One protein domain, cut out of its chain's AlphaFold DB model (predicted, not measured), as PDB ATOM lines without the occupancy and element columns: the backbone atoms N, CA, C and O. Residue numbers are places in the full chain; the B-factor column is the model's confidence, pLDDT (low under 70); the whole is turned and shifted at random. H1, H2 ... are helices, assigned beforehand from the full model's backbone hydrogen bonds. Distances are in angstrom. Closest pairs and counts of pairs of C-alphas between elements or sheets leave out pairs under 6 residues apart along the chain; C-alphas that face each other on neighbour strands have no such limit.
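Overview. This is residues 22 to 141 of the 209 residues of an uncharacterized protein of Aphanomyces astaci (UniProt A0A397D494). One very long helix, H5, makes the axis of a rod, and H3 and H1 pack on it one after the other along its length, each at a slant, while the far end of H5, residues 133 to 140, sticks out with residue 141. H2 touches no helix and is the turn of chain between H1 and H3; short H4 follows the end of H3, near H5. The printed part has 120 residues with five named helices, in the order H1, H2, H3, H4, H5, and no named strand, and its class is all helix. The whole is extended, with a radius of gyration of the C-alphas of 21.7 A and spans of 81 by 26 by 20 A.

Arrangement. H5, residues 88 to 140, touches H3, residues 55 to 75, with residues 102 to 118 of H5 alone. The closest C-alphas are those of Ala 61 and Ile 110, 4.8 A apart. H3 and H5 run opposite ways at a steep tilt of 43 degrees. H5 touches H1, residues 22 to 34, with residues 121 to 131 of H5 alone, and the closest C-alphas are those of Ala 26 and Glu 124, 5.4 A apart. These two run opposite ways at a steep tilt of 46 degrees. H1 and H3 are only just apart, with their closest C-alphas 8.4 A from each other. H4, residues 77 to 80, is close to H5 but not clearly touching it; the closest C-alphas are those of Tyr 80 and Ile 98, 6.1 A apart. H4 stands likewise to H3, with the C-alphas of Gln 73 and Tyr 80 closest at 6.6 A. H2, residues 40 to 48, is apart from H1, H3, H4 and H5. In H1, H2 and H5 each O i to N i+4 pair is within hydrogen-bond range, in H3 16 of 17 are, and H4 is too short for such a pair.

Along the chain. H5 is 77.3 A long from first to last C-alpha, from C-alpha 88 at (76.647, -27.455, 37.664) to C-alpha 140 at (68.335, -102.429, 20.654). H3 is 30.2 A long, H1 16.9 A, H2 12.4 A and H4 5.3 A. The printed part begins with H1, whose C-alpha 22 is at (74.612, -83.021, 12.935).

Size, cuts and confidence. The two C-alphas farthest apart, those of Thr 85 and Ala 141, are 81.0 A apart. The printed part has no cut and no long link: H1 to H2 and H3 to H4 are tight, H2 to H3 and H4 to H5 short. The mean pLDDT of the printed part is 80.8, and the model's confidence is under 70 in 42 residues: 22 to 48, 50, and 128 to 141.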
ATOM      1  N   LEU A  22      74.617 -84.083  11.922       59.34
ATOM      2  CA  LEU A  22      74.612 -83.021  12.935       59.34
ATOM      3  C   LEU A  22      75.156 -83.491  14.289       59.34
ATOM      4  O   LEU A  22      75.466 -82.668  15.150       59.34
ATOM      5  N   ARG A  23      75.298 -84.806  14.498       62.47
ATOM      6  CA  ARG A  23      75.715 -85.383  15.782       62.47
ATOM      7  C   ARG A  23      77.154 -85.021  16.162       62.47
ATOM      8  O   ARG A  23      77.341 -84.628  17.312       62.47
ATOM      9  N   PRO A  24      78.164 -85.107  15.270       68.12
ATOM     10  CA  PRO A  24      79.521 -84.672  15.591       68.12
ATOM     11  C   PRO A  24      79.572 -83.190  15.946       68.12
ATOM     12  O   PRO A  24      80.262 -82.826  16.892       68.12
ATOM     13  N   LEU A  25      78.808 -82.349  15.239       67.19
ATOM     14  CA  LEU A  25      78.771 -80.909  15.480       67.19
ATOM     15  C   LEU A  25      78.096 -80.579  16.818       67.19
ATOM     16  O   LEU A  25      78.700 -79.907  17.647       67.19
ATOM     17  N   ALA A  26      76.901 -81.120  17.072       65.94
ATOM     18  CA  ALA A  26      76.177 -80.915  18.328       65.94
ATOM     19  C   ALA A  26      76.947 -81.479  19.532       65.94
ATOM     20  O   ALA A  26      77.011 -80.843  20.579       65.94
ATOM     21  N   TYR A  27      77.580 -82.648  19.387       64.31
ATOM     22  CA  TYR A  27      78.431 -83.219  20.429       64.31
ATOM     23  C   TYR A  27      79.689 -82.384  20.670       64.31
ATOM     24  O   TYR A  27      80.071 -82.202  21.821       64.31
ATOM     25  N   THR A  28      80.328 -81.875  19.612       68.31
ATOM     26  CA  THR A  28      81.512 -81.017  19.740       68.31
ATOM     27  C   THR A  28      81.150 -79.737  20.478       68.31
ATOM     28  O   THR A  28      81.755 -79.487  21.509       68.31
ATOM     29  N   LEU A  29      80.113 -79.011  20.042       66.38
ATOM     30  CA  LEU A  29      79.657 -77.778  20.697       66.38
ATOM     31  C   LEU A  29      79.248 -78.028  22.156       66.38
ATOM     32  O   LEU A  29      79.704 -77.340  23.067       66.38
ATOM     33  N   TRP A  30      78.490 -79.096  22.419       67.06
ATOM     34  CA  TRP A  30      78.127 -79.489  23.783       67.06
ATOM     35  C   TRP A  30      79.352 -79.810  24.653       67.06
ATOM     36  O   TRP A  30      79.410 -79.454  25.833       67.06
ATOM     37  N   LYS A  31      80.355 -80.482  24.081       66.88
ATOM     38  CA  LYS A  31      81.565 -80.911  24.786       66.88
ATOM     39  C   LYS A  31      82.596 -79.799  24.963       66.88
ATOM     40  O   LYS A  31      83.337 -79.864  25.936       66.88
ATOM     41  N   THR A  32      82.686 -78.827  24.062       69.50
ATOM     42  CA  THR A  32      83.665 -77.731  24.149       69.50
ATOM     43  C   THR A  32      83.109 -76.534  24.900       69.50
ATOM     44  O   THR A  32      83.810 -75.954  25.727       69.50
ATOM     45  N   ASP A  33      81.843 -76.196  24.667       66.19
ATOM     46  CA  ASP A  33      81.311 -74.898  25.081       66.19
ATOM     47  C   ASP A  33      80.506 -74.999  26.379       66.19
ATOM     48  O   ASP A  33      80.385 -74.014  27.110       66.19
ATOM     49  N   PHE A  34      79.975 -76.187  26.688       65.56
ATOM     50  CA  PHE A  34      79.053 -76.381  27.806       65.56
ATOM     51  C   PHE A  34      79.590 -77.321  28.898       65.56
ATOM     52  O   PHE A  34      79.743 -76.910  30.048       65.56
ATOM     53  N   LEU A  35      79.940 -78.568  28.562       67.31
ATOM     54  CA  LEU A  35      80.385 -79.578  29.538       67.31
ATOM     55  C   LEU A  35      81.621 -79.215  30.384       67.31
ATOM     56  O   LEU A  35      81.610 -79.540  31.568       67.31
ATOM     57  N   PRO A  36      82.679 -78.561  29.862       68.00
ATOM     58  CA  PRO A  36      83.886 -78.277  30.646       68.00
ATOM     59  C   PRO A  36      83.651 -77.262  31.767       68.00
ATOM     60  O   PRO A  36      84.500 -77.096  32.637       68.00
ATOM     61  N   GLN A  37      82.519 -76.558  31.718       61.25
ATOM     62  CA  GLN A  37      82.214 -75.420  32.579       61.25
ATOM     63  C   GLN A  37      80.982 -75.666  33.458       61.25
ATOM     64  O   GLN A  37      80.715 -74.876  34.359       61.25
ATOM     65  N   ALA A  38      80.241 -76.749  33.209       61.88
ATOM     66  CA  ALA A  38      79.059 -77.110  33.971       61.88
ATOM     67  C   ALA A  38      79.432 -78.066  35.112       61.88
ATOM     68  O   ALA A  38      79.882 -79.190  34.889       61.88
ATOM     69  N   THR A  39      79.205 -77.648  36.357       60.53
ATOM     70  CA  THR A  39      79.175 -78.590  37.480       60.53
ATOM     71  C   THR A  39      77.913 -79.457  37.407       60.53
ATOM     72  O   THR A  39      76.947 -79.131  36.713       60.53
ATOM     73  N   SER A  40      77.866 -80.568  38.152       58.31
ATOM     74  CA  SER A  40      76.642 -81.387  38.235       58.31
ATOM     75  C   SER A  40      75.422 -80.581  38.706       58.31
ATOM     76  O   SER A  40      74.298 -80.864  38.294       58.31
ATOM     77  N   ARG A  41      75.649 -79.540  39.522       59.53
ATOM     78  CA  ARG A  41      74.632 -78.570  39.941       59.53
ATOM     79  C   ARG A  41      74.167 -77.700  38.774       59.53
ATOM     80  O   ARG A  41      72.963 -77.590  38.575       59.53
ATOM     81  N   ASP A  42      75.093 -77.156  37.985       64.75
ATOM     82  CA  ASP A  42      74.766 -76.310  36.827       64.75
ATOM     83  C   ASP A  42      73.973 -77.080  35.768       64.75
ATOM     84  O   ASP A  42      73.061 -76.532  35.158       64.75
ATOM     85  N   LEU A  43      74.257 -78.376  35.594       64.88
ATOM     86  CA  LEU A  43      73.473 -79.260  34.729       64.88
ATOM     87  C   LEU A  43      72.031 -79.413  35.226       64.88
ATOM     88  O   LEU A  43      71.092 -79.233  34.452       64.88
ATOM     89  N   ALA A  44      71.838 -79.726  36.510       66.88
ATOM     90  CA  ALA A  44      70.502 -79.879  37.084       66.88
ATOM     91  C   ALA A  44      69.689 -78.578  36.986       66.88
ATOM     92  O   ALA A  44      68.514 -78.595  36.620       66.88
ATOM     93  N   GLU A  45      70.327 -77.441  37.256       69.50
ATOM     94  CA  GLU A  45      69.699 -76.123  37.209       69.50
ATOM     95  C   GLU A  45      69.388 -75.682  35.770       69.50
ATOM     96  O   GLU A  45      68.313 -75.143  35.508       69.50
ATOM     97  N   PHE A  46      70.263 -76.006  34.813       69.38
ATOM     98  CA  PHE A  46      70.058 -75.753  33.385       69.38
ATOM     99  C   PHE A  46      68.803 -76.432  32.825       69.38
ATOM    100  O   PHE A  46      68.078 -75.825  32.026       69.38
ATOM    101  N   TYR A  47      68.533 -77.669  33.259       63.56
ATOM    102  CA  TYR A  47      67.352 -78.431  32.848       63.56
ATOM    103  C   TYR A  47      66.101 -78.123  33.687       63.56
ATOM    104  O   TYR A  47      64.993 -78.196  33.160       63.56
ATOM    105  N   SER A  48      66.249 -77.762  34.966       69.06
ATOM    106  CA  SER A  48      65.110 -77.542  35.872       69.06
ATOM    107  C   SER A  48      64.588 -76.100  35.880       69.06
ATOM    108  O   SER A  48      63.405 -75.881  36.153       69.06
ATOM    109  N   THR A  49      65.436 -75.109  35.594       74.62
ATOM    110  CA  THR A  49      65.107 -73.687  35.749       74.62
ATOM    111  C   THR A  49      65.045 -72.995  34.391       74.62
ATOM    112  O   THR A  49      66.040 -72.859  33.679       74.62
ATOM    113  N   LYS A  50      63.853 -72.506  34.030       68.56
ATOM    114  CA  LYS A  50      63.586 -71.896  32.716       68.56
ATOM    115  C   LYS A  50      64.522 -70.721  32.407       68.56
ATOM    116  O   LYS A  50      65.080 -70.673  31.313       68.56
ATOM    117  N   ASP A  51      64.765 -69.858  33.387       72.44
ATOM    118  CA  ASP A  51      65.523 -68.613  33.204       72.44
ATOM    119  C   ASP A  51      66.958 -68.702  33.753       72.44
ATOM    120  O   ASP A  51      67.629 -67.690  33.955       72.44
ATOM    121  N   TYR A  52      67.451 -69.920  34.002       79.69
ATOM    122  CA  TYR A  52      68.839 -70.113  34.403       79.69
ATOM    123  C   TYR A  52      69.775 -69.837  33.227       79.69
ATOM    124  O   TYR A  52      69.713 -70.495  32.191       79.69
ATOM    125  N   VAL A  53      70.667 -68.866  33.418       79.75
ATOM    126  CA  VAL A  53      71.724 -68.513  32.470       79.75
ATOM    127  C   VAL A  53      73.056 -69.008  33.039       79.75
ATOM    128  O   VAL A  53      73.479 -68.479  34.073       79.75
ATOM    129  N   PRO A  54      73.735 -69.959  32.369       79.25
ATOM    130  CA  PRO A  54      75.075 -70.403  32.738       79.25
ATOM    131  C   PRO A  54      76.063 -69.240  32.864       79.25
ATOM    132  O   PRO A  54      75.996 -68.258  32.120       79.25
ATOM    133  N   GLN A  55      77.021 -69.360  33.784       80.38
ATOM    134  CA  GLN A  55      77.979 -68.290  34.074       80.38
ATOM    135  C   GLN A  55      78.820 -67.891  32.849       80.38
ATOM    136  O   GLN A  55      79.076 -66.704  32.652       80.38
ATOM    137  N   CYS A  56      79.192 -68.844  31.992       78.81
ATOM    138  CA  CYS A  56      79.909 -68.571  30.744       78.81
ATOM    139  C   CYS A  56      79.112 -67.653  29.808       78.81
ATOM    140  O   CYS A  56      79.631 -66.644  29.341       78.81
ATOM    141  N   ASN A  57      77.810 -67.903  29.653       85.19
ATOM    142  CA  ASN A  57      76.935 -67.060  28.843       85.19
ATOM    143  C   ASN A  57      76.819 -65.648  29.419       85.19
ATOM    144  O   ASN A  57      76.734 -64.691  28.656       85.19
ATOM    145  N   ARG A  58      76.834 -65.498  30.751       86.50
ATOM    146  CA  ARG A  58      76.848 -64.174  31.394       86.50
ATOM    147  C   ARG A  58      78.140 -63.418  31.093       86.50
ATOM    148  O   ARG A  58      78.083 -62.224  30.817       86.50
ATOM    149  N   ILE A  59      79.287 -64.099  31.134       88.75
ATOM    150  CA  ILE A  59      80.600 -63.509  30.831       88.75
ATOM    151  C   ILE A  59      80.677 -63.099  29.358       88.75
ATOM    152  O   ILE A  59      81.083 -61.980  29.051       88.75
ATOM    153  N   ASP A  60      80.228 -63.961  28.450       88.12
ATOM    154  CA  ASP A  60      80.223 -63.658  27.020       88.12
ATOM    155  C   ASP A  60      79.276 -62.507  26.692       88.12
ATOM    156  O   ASP A  60      79.653 -61.581  25.976       88.12
ATOM    157  N   ALA A  61      78.075 -62.504  27.276       91.50
ATOM    158  CA  ALA A  61      77.129 -61.406  27.129       91.50
ATOM    159  C   ALA A  61      77.693 -60.088  27.686       91.50
ATOM    160  O   ALA A  61      77.509 -59.035  27.076       91.50
ATOM    161  N   LEU A  62      78.437 -60.133  28.798       92.94
ATOM    162  CA  LEU A  62      79.139 -58.967  29.333       92.94
ATOM    163  C   LEU A  62      80.213 -58.461  28.361       92.94
ATOM    164  O   LEU A  62      80.299 -57.256  28.133       92.94
ATOM    165  N   ASN A  63      81.007 -59.352  27.768       92.12
ATOM    166  CA  ASN A  63      82.028 -58.969  26.793       92.12
ATOM    167  C   ASN A  63      81.409 -58.359  25.529       92.12
ATOM    168  O   ASN A  63      81.850 -57.300  25.091       92.12
ATOM    169  N   ILE A  64      80.336 -58.956  25.003       92.50
ATOM    170  CA  ILE A  64      79.593 -58.419  23.856       92.50
ATOM    171  C   ILE A  64      78.974 -57.055  24.198       92.50
ATOM    172  O   ILE A  64      79.044 -56.130  23.393       92.50
ATOM    173  N   SER A  65      78.434 -56.881  25.412       93.56
ATOM    174  CA  SER A  65      77.825 -55.609  25.832       93.56
ATOM    175  C   SER A  65      78.791 -54.427  25.798       93.56
ATOM    176  O   SER A  65      78.367 -53.310  25.513       93.56
ATOM    177  N   LYS A  66      80.091 -54.663  26.023       93.06
ATOM    178  CA  LYS A  66      81.113 -53.613  25.923       93.06
ATOM    179  C   LYS A  66      81.237 -53.094  24.492       93.06
ATOM    180  O   LYS A  66      81.224 -51.886  24.295       93.06
ATOM    181  N   MET A  67      81.254 -53.989  23.504       93.88
ATOM    182  CA  MET A  67      81.314 -53.604  22.090       93.88
ATOM    183  C   MET A  67      80.061 -52.837  21.650       93.88
ATOM    184  O   MET A  67      80.162 -51.831  20.959       93.88
ATOM    185  N   TYR A  68      78.873 -53.280  22.071       90.00
ATOM    186  CA  TYR A  68      77.624 -52.572  21.753       90.00
ATOM    187  C   TYR A  68      77.547 -51.193  22.404       90.00
ATOM    188  O   TYR A  68      76.995 -50.272  21.810       90.00
ATOM    189  N   LEU A  69      78.103 -51.037  23.606       91.12
ATOM    190  CA  LEU A  69      78.170 -49.738  24.260       91.12
ATOM    191  C   LEU A  69      79.105 -48.775  23.516       91.12
ATOM    192  O   LEU A  69      78.787 -47.596  23.394       91.12
ATOM    193  N   GLU A  70      80.237 -49.265  23.010       92.19
ATOM    194  CA  GLU A  70      81.133 -48.471  22.161       92.19
ATOM    195  C   GLU A  70      80.438 -48.052  20.860       92.19
ATOM    196  O   GLU A  70      80.501 -46.884  20.486       92.19
ATOM    197  N   LEU A  71      79.715 -48.969  20.210       92.50
ATOM    198  CA  LEU A  71      78.929 -48.654  19.012       92.50
ATOM    199  C   LEU A  71      77.857 -47.599  19.289       92.50
ATOM    200  O   LEU A  71      77.751 -46.634  18.542       92.50
ATOM    201  N   ASP A  72      77.117 -47.731  20.389       91.25
ATOM    202  CA  ASP A  72      76.099 -46.760  20.796       91.25
ATOM    203  C   ASP A  72      76.699 -45.366  21.046       91.25
ATOM    204  O   ASP A  72      76.089 -44.354  20.710       91.25
ATOM    205  N   GLN A  73      77.919 -45.288  21.586       91.06
ATOM    206  CA  GLN A  73      78.634 -44.017  21.751       91.06
ATOM    207  C   GLN A  73      79.095 -43.406  20.430       91.06
ATOM    208  O   GLN A  73      79.097 -42.183  20.296       91.06
ATOM    209  N   VAL A  74      79.492 -44.231  19.464       93.44
ATOM    210  CA  VAL A  74      79.908 -43.762  18.139       93.44
ATOM    211  C   VAL A  74      78.699 -43.305  17.321       93.44
ATOM    212  O   VAL A  74      78.740 -42.232  16.724       93.44
ATOM    213  N   GLU A  75      77.618 -44.085  17.310       93.19
ATOM    214  CA  GLU A  75      76.402 -43.790  16.541       93.19
ATOM    215  C   GLU A  75      75.591 -42.635  17.136       93.19
ATOM    216  O   GLU A  75      75.000 -41.859  16.388       93.19
ATOM    217  N   HIS A  76      75.593 -42.501  18.465       93.06
ATOM    218  CA  HIS A  76      74.837 -41.484  19.195       93.06
ATOM    219  C   HIS A  76      75.741 -40.568  20.019       93.06
ATOM    220  O   HIS A  76      75.455 -40.259  21.179       93.06
ATOM    221  N   SER A  77      76.860 -40.143  19.431       92.12
ATOM    222  CA  SER A  77      77.863 -39.303  20.098       92.12
ATOM    223  C   SER A  77      77.268 -38.048  20.754       92.12
ATOM    224  O   SER A  77      77.659 -37.681  21.862       92.12
ATOM    225  N   GLU A  78      76.242 -37.444  20.149       91.25
ATOM    226  CA  GLU A  78      75.507 -36.293  20.673       91.25
ATOM    227  C   GLU A  78      74.826 -36.571  22.023       91.25
ATOM    228  O   GLU A  78      74.655 -35.664  22.843       91.25
ATOM    229  N   LEU A  79      74.471 -37.831  22.290       90.00
ATOM    230  CA  LEU A  79      73.852 -38.253  23.543       90.00
ATOM    231  C   LEU A  79      74.862 -38.423  24.683       90.00
ATOM    232  O   LEU A  79      74.449 -38.447  25.838       90.00
ATOM    233  N   TYR A  80      76.161 -38.478  24.378       90.81
ATOM    234  CA  TYR A  80      77.243 -38.640  25.357       90.81
ATOM    235  C   TYR A  80      78.046 -37.367  25.616       90.81
ATOM    236  O   TYR A  80      78.850 -37.325  26.548       90.81
ATOM    237  N   VAL A  81      77.819 -36.314  24.833       92.12
ATOM    238  CA  VAL A  81      78.456 -35.016  25.052       92.12
ATOM    239  C   VAL A  81      77.745 -34.260  26.176       92.12
ATOM    240  O   VAL A  81      76.512 -34.196  26.255       92.12
ATOM    241  N   VAL A  82      78.555 -33.667  27.052       94.62
ATOM    242  CA  VAL A  82      78.119 -32.746  28.100       94.62
ATOM    243  C   VAL A  82      78.552 -31.345  27.692       94.62
ATOM    244  O   VAL A  82      79.745 -31.092  27.527       94.62
ATOM    245  N   ASP A  83      77.590 -30.443  27.512       93.44
ATOM    246  CA  ASP A  83      77.875 -29.056  27.145       93.44
ATOM    247  C   ASP A  83      78.583 -28.341  28.319       93.44
ATOM    248  O   ASP A  83      78.048 -28.302  29.433       93.44
ATOM    249  N   PRO A  84      79.796 -27.793  28.107       91.75
ATOM    250  CA  PRO A  84      80.568 -27.137  29.159       91.75
ATOM    251  C   PRO A  84      79.940 -25.828  29.658       91.75
ATOM    252  O   PRO A  84      80.348 -25.328  30.702       91.75
ATOM    253  N   THR A  85      78.973 -25.265  28.930       96.06
ATOM    254  CA  THR A  85      78.259 -24.040  29.313       96.06
ATOM    255  C   THR A  85      77.103 -24.293  30.283       96.06
ATOM    256  O   THR A  85      76.551 -23.339  30.835       96.06
ATOM    257  N   LEU A  86      76.748 -25.564  30.525       95.06
ATOM    258  CA  LEU A  86      75.703 -25.938  31.475       95.06
ATOM    259  C   LEU A  86      76.058 -25.518  32.903       95.06
ATOM    260  O   LEU A  86      77.211 -25.578  33.337       95.06
ATOM    261  N   SER A  87      75.026 -25.160  33.670       96.88
ATOM    262  CA  SER A  87      75.163 -24.982  35.114       96.88
ATOM    263  C   SER A  87      75.614 -26.292  35.773       96.88
ATOM    264  O   SER A  87      75.389 -27.377  35.234       96.88
ATOM    265  N   SER A  88      76.219 -26.229  36.966       95.06
ATOM    266  CA  SER A  88      76.647 -27.455  37.664       95.06
ATOM    267  C   SER A  88      75.487 -28.434  37.869       95.06
ATOM    268  O   SER A  88      75.664 -29.627  37.659       95.06
ATOM    269  N   THR A  89      74.301 -27.931  38.220       96.94
ATOM    270  CA  THR A  89      73.102 -28.753  38.430       96.94
ATOM    271  C   THR A  89      72.641 -29.430  37.141       96.94
ATOM    272  O   THR A  89      72.361 -30.628  37.146       96.94
ATOM    273  N   ASP A  90      72.609 -28.699  36.024       96.38
ATOM    274  CA  ASP A  90      72.198 -29.261  34.732       96.38
ATOM    275  C   ASP A  90      73.233 -30.257  34.197       96.38
ATOM    276  O   ASP A  90      72.884 -31.290  33.624       96.38
ATOM    277  N   ARG A  91      74.518 -29.989  34.441       96.00
ATOM    278  CA  ARG A  91      75.620 -30.896  34.117       96.00
ATOM    279  C   ARG A  91      75.510 -32.211  34.890       96.00
ATOM    280  O   ARG A  91      75.680 -33.278  34.301       96.00
ATOM    281  N   ASP A  92      75.195 -32.149  36.181       96.81
ATOM    282  CA  ASP A  92      75.007 -33.337  37.017       96.81
ATOM    283  C   ASP A  92      73.775 -34.142  36.564       96.81
ATOM    284  O   ASP A  92      73.837 -35.371  36.468       96.81
ATOM    285  N   ALA A  93      72.683 -33.460  36.196       96.38
ATOM    286  CA  ALA A  93      71.508 -34.097  35.603       96.38
ATOM    287  C   ALA A  93      71.845 -34.797  34.274       96.38
ATOM    288  O   ALA A  93      71.447 -35.944  34.059       96.38
ATOM    289  N   ARG A  94      72.645 -34.154  33.413       96.81
ATOM    290  CA  ARG A  94      73.093 -34.729  32.139       96.81
ATOM    291  C   ARG A  94      73.987 -35.954  32.334       96.81
ATOM    292  O   ARG A  94      73.813 -36.962  31.653       96.81
ATOM    293  N   LEU A  95      74.915 -35.909  33.289       96.31
ATOM    294  CA  LEU A  95      75.749 -37.061  33.646       96.31
ATOM    295  C   LEU A  95      74.907 -38.231  34.174       96.31
ATOM    296  O   LEU A  95      75.173 -39.387  33.836       96.31
ATOM    297  N   ALA A  96      73.872 -37.947  34.969       96.69
ATOM    298  CA  ALA A  96      72.940 -38.963  35.447       96.69
ATOM    299  C   ALA A  96      72.146 -39.605  34.295       96.69
ATOM    300  O   ALA A  96      71.991 -40.827  34.277       96.69
ATOM    301  N   GLU A  97      71.706 -38.814  33.315       96.50
ATOM    302  CA  GLU A  97      71.027 -39.297  32.107       96.50
ATOM    303  C   GLU A  97      71.935 -40.212  31.269       96.50
ATOM    304  O   GLU A  97      71.551 -41.337  30.942       96.50
ATOM    305  N   ILE A  98      73.174 -39.786  31.001       95.50
ATOM    306  CA  ILE A  98      74.176 -40.580  30.270       95.50
ATOM    307  C   ILE A  98      74.450 -41.908  30.986       95.50
ATOM    308  O   ILE A  98      74.496 -42.977  30.363       95.50
ATOM    309  N   LYS A  99      74.600 -41.867  32.314       96.00
ATOM    310  CA  LYS A  99      74.798 -43.064  33.140       96.00
ATOM    311  C   LYS A  99      73.588 -43.995  33.081       96.00
ATOM    312  O   LYS A  99      73.762 -45.211  32.965       96.00
ATOM    313  N   ALA A 100      72.376 -43.447  33.153       96.12
ATOM    314  CA  ALA A 100      71.143 -44.221  33.052       96.12
ATOM    315  C   ALA A 100      71.029 -44.905  31.684       96.12
ATOM    316  O   ALA A 100      70.776 -46.108  31.638       96.12
ATOM    317  N   ARG A 101      71.313 -44.180  30.594       93.25
ATOM    318  CA  ARG A 101      71.322 -44.714  29.224       93.25
ATOM    319  C   ARG A 101      72.319 -45.855  29.064       93.25
ATOM    320  O   ARG A 101      71.946 -46.945  28.643       93.25
ATOM    321  N   THR A 102      73.560 -45.628  29.487       94.62
ATOM    322  CA  THR A 102      74.637 -46.630  29.450       94.62
ATOM    323  C   THR A 102      74.244 -47.898  30.205       94.62
ATOM    324  O   THR A 102      74.380 -49.007  29.695       94.62
ATOM    325  N   THR A 103      73.693 -47.737  31.410       95.19
ATOM    326  CA  THR A 103      73.256 -48.861  32.247       95.19
ATOM    327  C   THR A 103      72.078 -49.611  31.624       95.19
ATOM    328  O   THR A 103      72.033 -50.839  31.682       95.19
ATOM    329  N   ALA A 104      71.112 -48.891  31.047       94.00
ATOM    330  CA  ALA A 104      69.947 -49.482  30.401       94.00
ATOM    331  C   ALA A 104      70.355 -50.305  29.171       94.00
ATOM    332  O   ALA A 104      70.004 -51.482  29.098       94.00
ATOM    333  N   ASN A 105      71.171 -49.730  28.284       91.31
ATOM    334  CA  ASN A 105      71.668 -50.410  27.090       91.31
ATOM    335  C   ASN A 105      72.504 -51.649  27.462       91.31
ATOM    336  O   ASN A 105      72.248 -52.753  26.988       91.31
ATOM    337  N   GLN A 106      73.427 -51.515  28.421       94.56
ATOM    338  CA  GLN A 106      74.224 -52.649  28.891       94.56
ATOM    339  C   GLN A 106      73.347 -53.794  29.419       94.56
ATOM    340  O   GLN A 106      73.584 -54.958  29.093       94.56
ATOM    341  N   ARG A 107      72.317 -53.487  30.219       93.81
ATOM    342  CA  ARG A 107      71.385 -54.501  30.736       93.81
ATOM    343  C   ARG A 107      70.594 -55.175  29.621       93.81
ATOM    344  O   ARG A 107      70.445 -56.395  29.658       93.81
ATOM    345  N   GLU A 108      70.107 -54.405  28.655       93.69
ATOM    346  CA  GLU A 108      69.361 -54.925  27.510       93.69
ATOM    347  C   GLU A 108      70.216 -55.884  26.677       93.69
ATOM    348  O   GLU A 108      69.802 -57.018  26.423       93.69
ATOM    349  N   VAL A 109      71.437 -55.475  26.320       93.94
ATOM    350  CA  VAL A 109      72.355 -56.301  25.525       93.94
ATOM    351  C   VAL A 109      72.740 -57.573  26.274       93.94
ATOM    352  O   VAL A 109      72.694 -58.656  25.693       93.94
ATOM    353  N   ILE A 110      73.054 -57.478  27.573       92.81
ATOM    354  CA  ILE A 110      73.376 -58.660  28.383       92.81
ATOM    355  C   ILE A 110      72.201 -59.641  28.390       92.81
ATOM    356  O   ILE A 110      72.397 -60.827  28.133       92.81
ATOM    357  N   ALA A 111      70.983 -59.165  28.662       90.94
ATOM    358  CA  ALA A 111      69.802 -60.020  28.715       90.94
ATOM    359  C   ALA A 111      69.525 -60.688  27.361       90.94
ATOM    360  O   ALA A 111      69.282 -61.898  27.300       90.94
ATOM    361  N   ARG A 112      69.613 -59.918  26.272       90.75
ATOM    362  CA  ARG A 112      69.411 -60.396  24.902       90.75
ATOM    363  C   ARG A 112      70.419 -61.478  24.524       90.75
ATOM    364  O   ARG A 112      70.017 -62.561  24.098       90.75
ATOM    365  N   GLU A 113      71.710 -61.205  24.679       92.50
ATOM    366  CA  GLU A 113      72.766 -62.120  24.235       92.50
ATOM    367  C   GLU A 113      72.855 -63.366  25.124       92.50
ATOM    368  O   GLU A 113      72.993 -64.479  24.612       92.50
ATOM    369  N   ALA A 114      72.661 -63.221  26.439       87.81
ATOM    370  CA  ALA A 114      72.567 -64.359  27.350       87.81
ATOM    371  C   ALA A 114      71.400 -65.293  26.990       87.81
ATOM    372  O   ALA A 114      71.573 -66.513  26.942       87.81
ATOM    373  N   THR A 115      70.223 -64.726  26.704       85.69
ATOM    374  CA  THR A 115      69.020 -65.494  26.342       85.69
ATOM    375  C   THR A 115      69.195 -66.197  25.001       85.69
ATOM    376  O   THR A 115      68.890 -67.383  24.881       85.69
ATOM    377  N   LYS A 116      69.735 -65.494  24.000       86.69
ATOM    378  CA  LYS A 116      70.037 -66.059  22.682       86.69
ATOM    379  C   LYS A 116      70.997 -67.243  22.791       86.69
ATOM    380  O   LYS A 116      70.736 -68.304  22.228       86.69
ATOM    381  N   LYS A 117      72.086 -67.089  23.549       84.38
ATOM    382  CA  LYS A 117      73.084 -68.150  23.718       84.38
ATOM    383  C   LYS A 117      72.525 -69.354  24.480       84.38
ATOM    384  O   LYS A 117      72.757 -70.491  24.076       84.38
ATOM    385  N   LEU A 118      71.716 -69.107  25.511       82.81
ATOM    386  CA  LEU A 118      71.010 -70.154  26.248       82.81
ATOM    387  C   LEU A 118      70.044 -70.945  25.352       82.81
ATOM    388  O   LEU A 118      69.999 -72.171  25.429       82.81
ATOM    389  N   ALA A 119      69.281 -70.262  24.495       81.75
ATOM    390  CA  ALA A 119      68.368 -70.912  23.559       81.75
ATOM    391  C   ALA A 119      69.118 -71.832  22.579       81.75
ATOM    392  O   ALA A 119      68.710 -72.976  22.381       81.75
ATOM    393  N   ASN A 120      70.250 -71.369  22.040       81.50
ATOM    394  CA  ASN A 120      71.091 -72.166  21.145       81.50
ATOM    395  C   ASN A 120      71.657 -73.408  21.848       81.50
ATOM    396  O   ASN A 120      71.491 -74.517  21.347       81.50
ATOM    397  N   GLN A 121      72.219 -73.246  23.050       76.38
ATOM    398  CA  GLN A 121      72.739 -74.369  23.840       76.38
ATOM    399  C   GLN A 121      71.655 -75.401  24.161       76.38
ATOM    400  O   GLN A 121      71.898 -76.600  24.070       76.38
ATOM    401  N   ARG A 122      70.438 -74.963  24.510       78.19
ATOM    402  CA  ARG A 122      69.310 -75.879  24.749       78.19
ATOM    403  C   ARG A 122      68.911 -76.638  23.489       78.19
ATOM    404  O   ARG A 122      68.634 -77.833  23.571       78.19
ATOM    405  N   ASN A 123      68.904 -75.974  22.336       78.31
ATOM    406  CA  ASN A 123      68.611 -76.614  21.057       78.31
ATOM    407  C   ASN A 123      69.671 -77.666  20.677       78.31
ATOM    408  O   ASN A 123      69.334 -78.760  20.222       78.31
ATOM    409  N   GLU A 124      70.947 -77.370  20.912       72.44
ATOM    410  CA  GLU A 124      72.053 -78.307  20.687       72.44
ATOM    411  C   GLU A 124      71.990 -79.502  21.644       72.44
ATOM    412  O   GLU A 124      72.054 -80.648  21.195       72.44
ATOM    413  N   ALA A 125      71.766 -79.250  22.939       72.12
ATOM    414  CA  ALA A 125      71.573 -80.284  23.957       72.12
ATOM    415  C   ALA A 125      70.434 -81.235  23.578       72.12
ATOM    416  O   ALA A 125      70.576 -82.458  23.622       72.12
ATOM    417  N   HIS A 126      69.304 -80.658  23.166       72.06
ATOM    418  CA  HIS A 126      68.129 -81.394  22.733       72.06
ATOM    419  C   HIS A 126      68.433 -82.253  21.500       72.06
ATOM    420  O   HIS A 126      68.157 -83.452  21.496       72.06
ATOM    421  N   THR A 127      69.059 -81.664  20.477       73.31
ATOM    422  CA  THR A 127      69.455 -82.376  19.252       73.31
ATOM    423  C   THR A 127      70.373 -83.552  19.573       73.31
ATOM    424  O   THR A 127      70.171 -84.658  19.064       73.31
ATOM    425  N   PHE A 128      71.344 -83.351  20.464       69.25
ATOM    426  CA  PHE A 128      72.246 -84.403  20.915       69.25
ATOM    427  C   PHE A 128      71.508 -85.523  21.669       69.25
ATOM    428  O   PHE A 128      71.668 -86.695  21.323       69.25
ATOM    429  N   LEU A 129      70.661 -85.185  22.648       69.88
ATOM    430  CA  LEU A 129      69.899 -86.157  23.442       69.88
ATOM    431  C   LEU A 129      68.962 -87.003  22.573       69.88
ATOM    432  O   LEU A 129      68.995 -88.234  22.649       69.88
ATOM    433  N   VAL A 130      68.177 -86.366  21.698       69.81
ATOM    434  CA  VAL A 130      67.276 -87.062  20.767       69.81
ATOM    435  C   VAL A 130      68.068 -87.989  19.838       69.81
ATOM    436  O   VAL A 130      67.675 -89.139  19.622       69.81
ATOM    437  N   SER A 131      69.229 -87.541  19.349       65.56
ATOM    438  CA  SER A 131      70.118 -88.358  18.511       65.56
ATOM    439  C   SER A 131      70.663 -89.585  19.233       65.56
ATOM    440  O   SER A 131      70.694 -90.682  18.660       65.56
ATOM    441  N   ALA A 132      71.099 -89.416  20.481       61.38
ATOM    442  CA  ALA A 132      71.649 -90.489  21.299       61.38
ATOM    443  C   ALA A 132      70.583 -91.547  21.614       61.38
ATOM    444  O   ALA A 132      70.821 -92.739  21.408       61.38
ATOM    445  N   ILE A 133      69.382 -91.119  22.024       67.38
ATOM    446  CA  ILE A 133      68.247 -92.011  22.298       67.38
ATOM    447  C   ILE A 133      67.870 -92.791  21.035       67.38
ATOM    448  O   ILE A 133      67.812 -94.018  21.065       67.38
ATOM    449  N   SER A 134      67.694 -92.100  19.905       65.94
ATOM    450  CA  SER A 134      67.344 -92.725  18.623       65.94
ATOM    451  C   SER A 134      68.369 -93.782  18.188       65.94
ATOM    452  O   SER A 134      68.007 -94.862  17.724       65.94
ATOM    453  N   THR A 135      69.660 -93.502  18.385       60.03
ATOM    454  CA  THR A 135      70.746 -94.427  18.032       60.03
ATOM    455  C   THR A 135      70.764 -95.658  18.929       60.03
ATOM    456  O   THR A 135      70.899 -96.773  18.428       60.03
ATOM    457  N   ASN A 136      70.590 -95.479  20.239       64.06
ATOM    458  CA  ASN A 136      70.522 -96.601  21.172       64.06
ATOM    459  C   ASN A 136      69.289 -97.473  20.910       64.06
ATOM    460  O   ASN A 136      69.410 -98.693  20.892       64.06
ATOM    461  N   LEU A 137      68.134 -96.877  20.599       60.44
ATOM    462  CA  LEU A 137      66.936 -97.626  20.212       60.44
ATOM    463  C   LEU A 137      67.147 -98.442  18.929       60.44
ATOM    464  O   LEU A 137      66.770 -99.609  18.892       60.44
ATOM    465  N   ARG A 138      67.810 -97.880  17.906       59.88
ATOM    466  CA  ARG A 138      68.181 -98.632  16.692       59.88
ATOM    467  C   ARG A 138      69.098 -99.818  16.992       59.88
ATOM    468  O   ARG A 138      68.953-100.855  16.363       59.88
ATOM    469  N   ARG A 139      70.028 -99.675  17.941       62.81
ATOM    470  CA  ARG A 139      70.932-100.762  18.364       62.81
ATOM    471  C   ARG A 139      70.225-101.852  19.170       62.81
ATOM    472  O   ARG A 139      70.674-102.990  19.156       62.81
ATOM    473  N   LEU A 140      69.157-101.496  19.881       62.31
ATOM    474  CA  LEU A 140      68.335-102.429  20.654       62.31
ATOM    475  C   LEU A 140      67.282-103.144  19.792       62.31
ATOM    476  O   LEU A 140      66.748-104.165  20.217       62.31
ATOM    477  N   ALA A 141      66.982-102.633  18.594       53.66
ATOM    478  CA  ALA A 141      66.094-103.301  17.652       53.66
ATOM    479  C   ALA A 141      66.792-104.539  17.050       53.66
ATOM    480  O   ALA A 141      67.908-104.421  16.536       53.66
TER     481      ALA A 141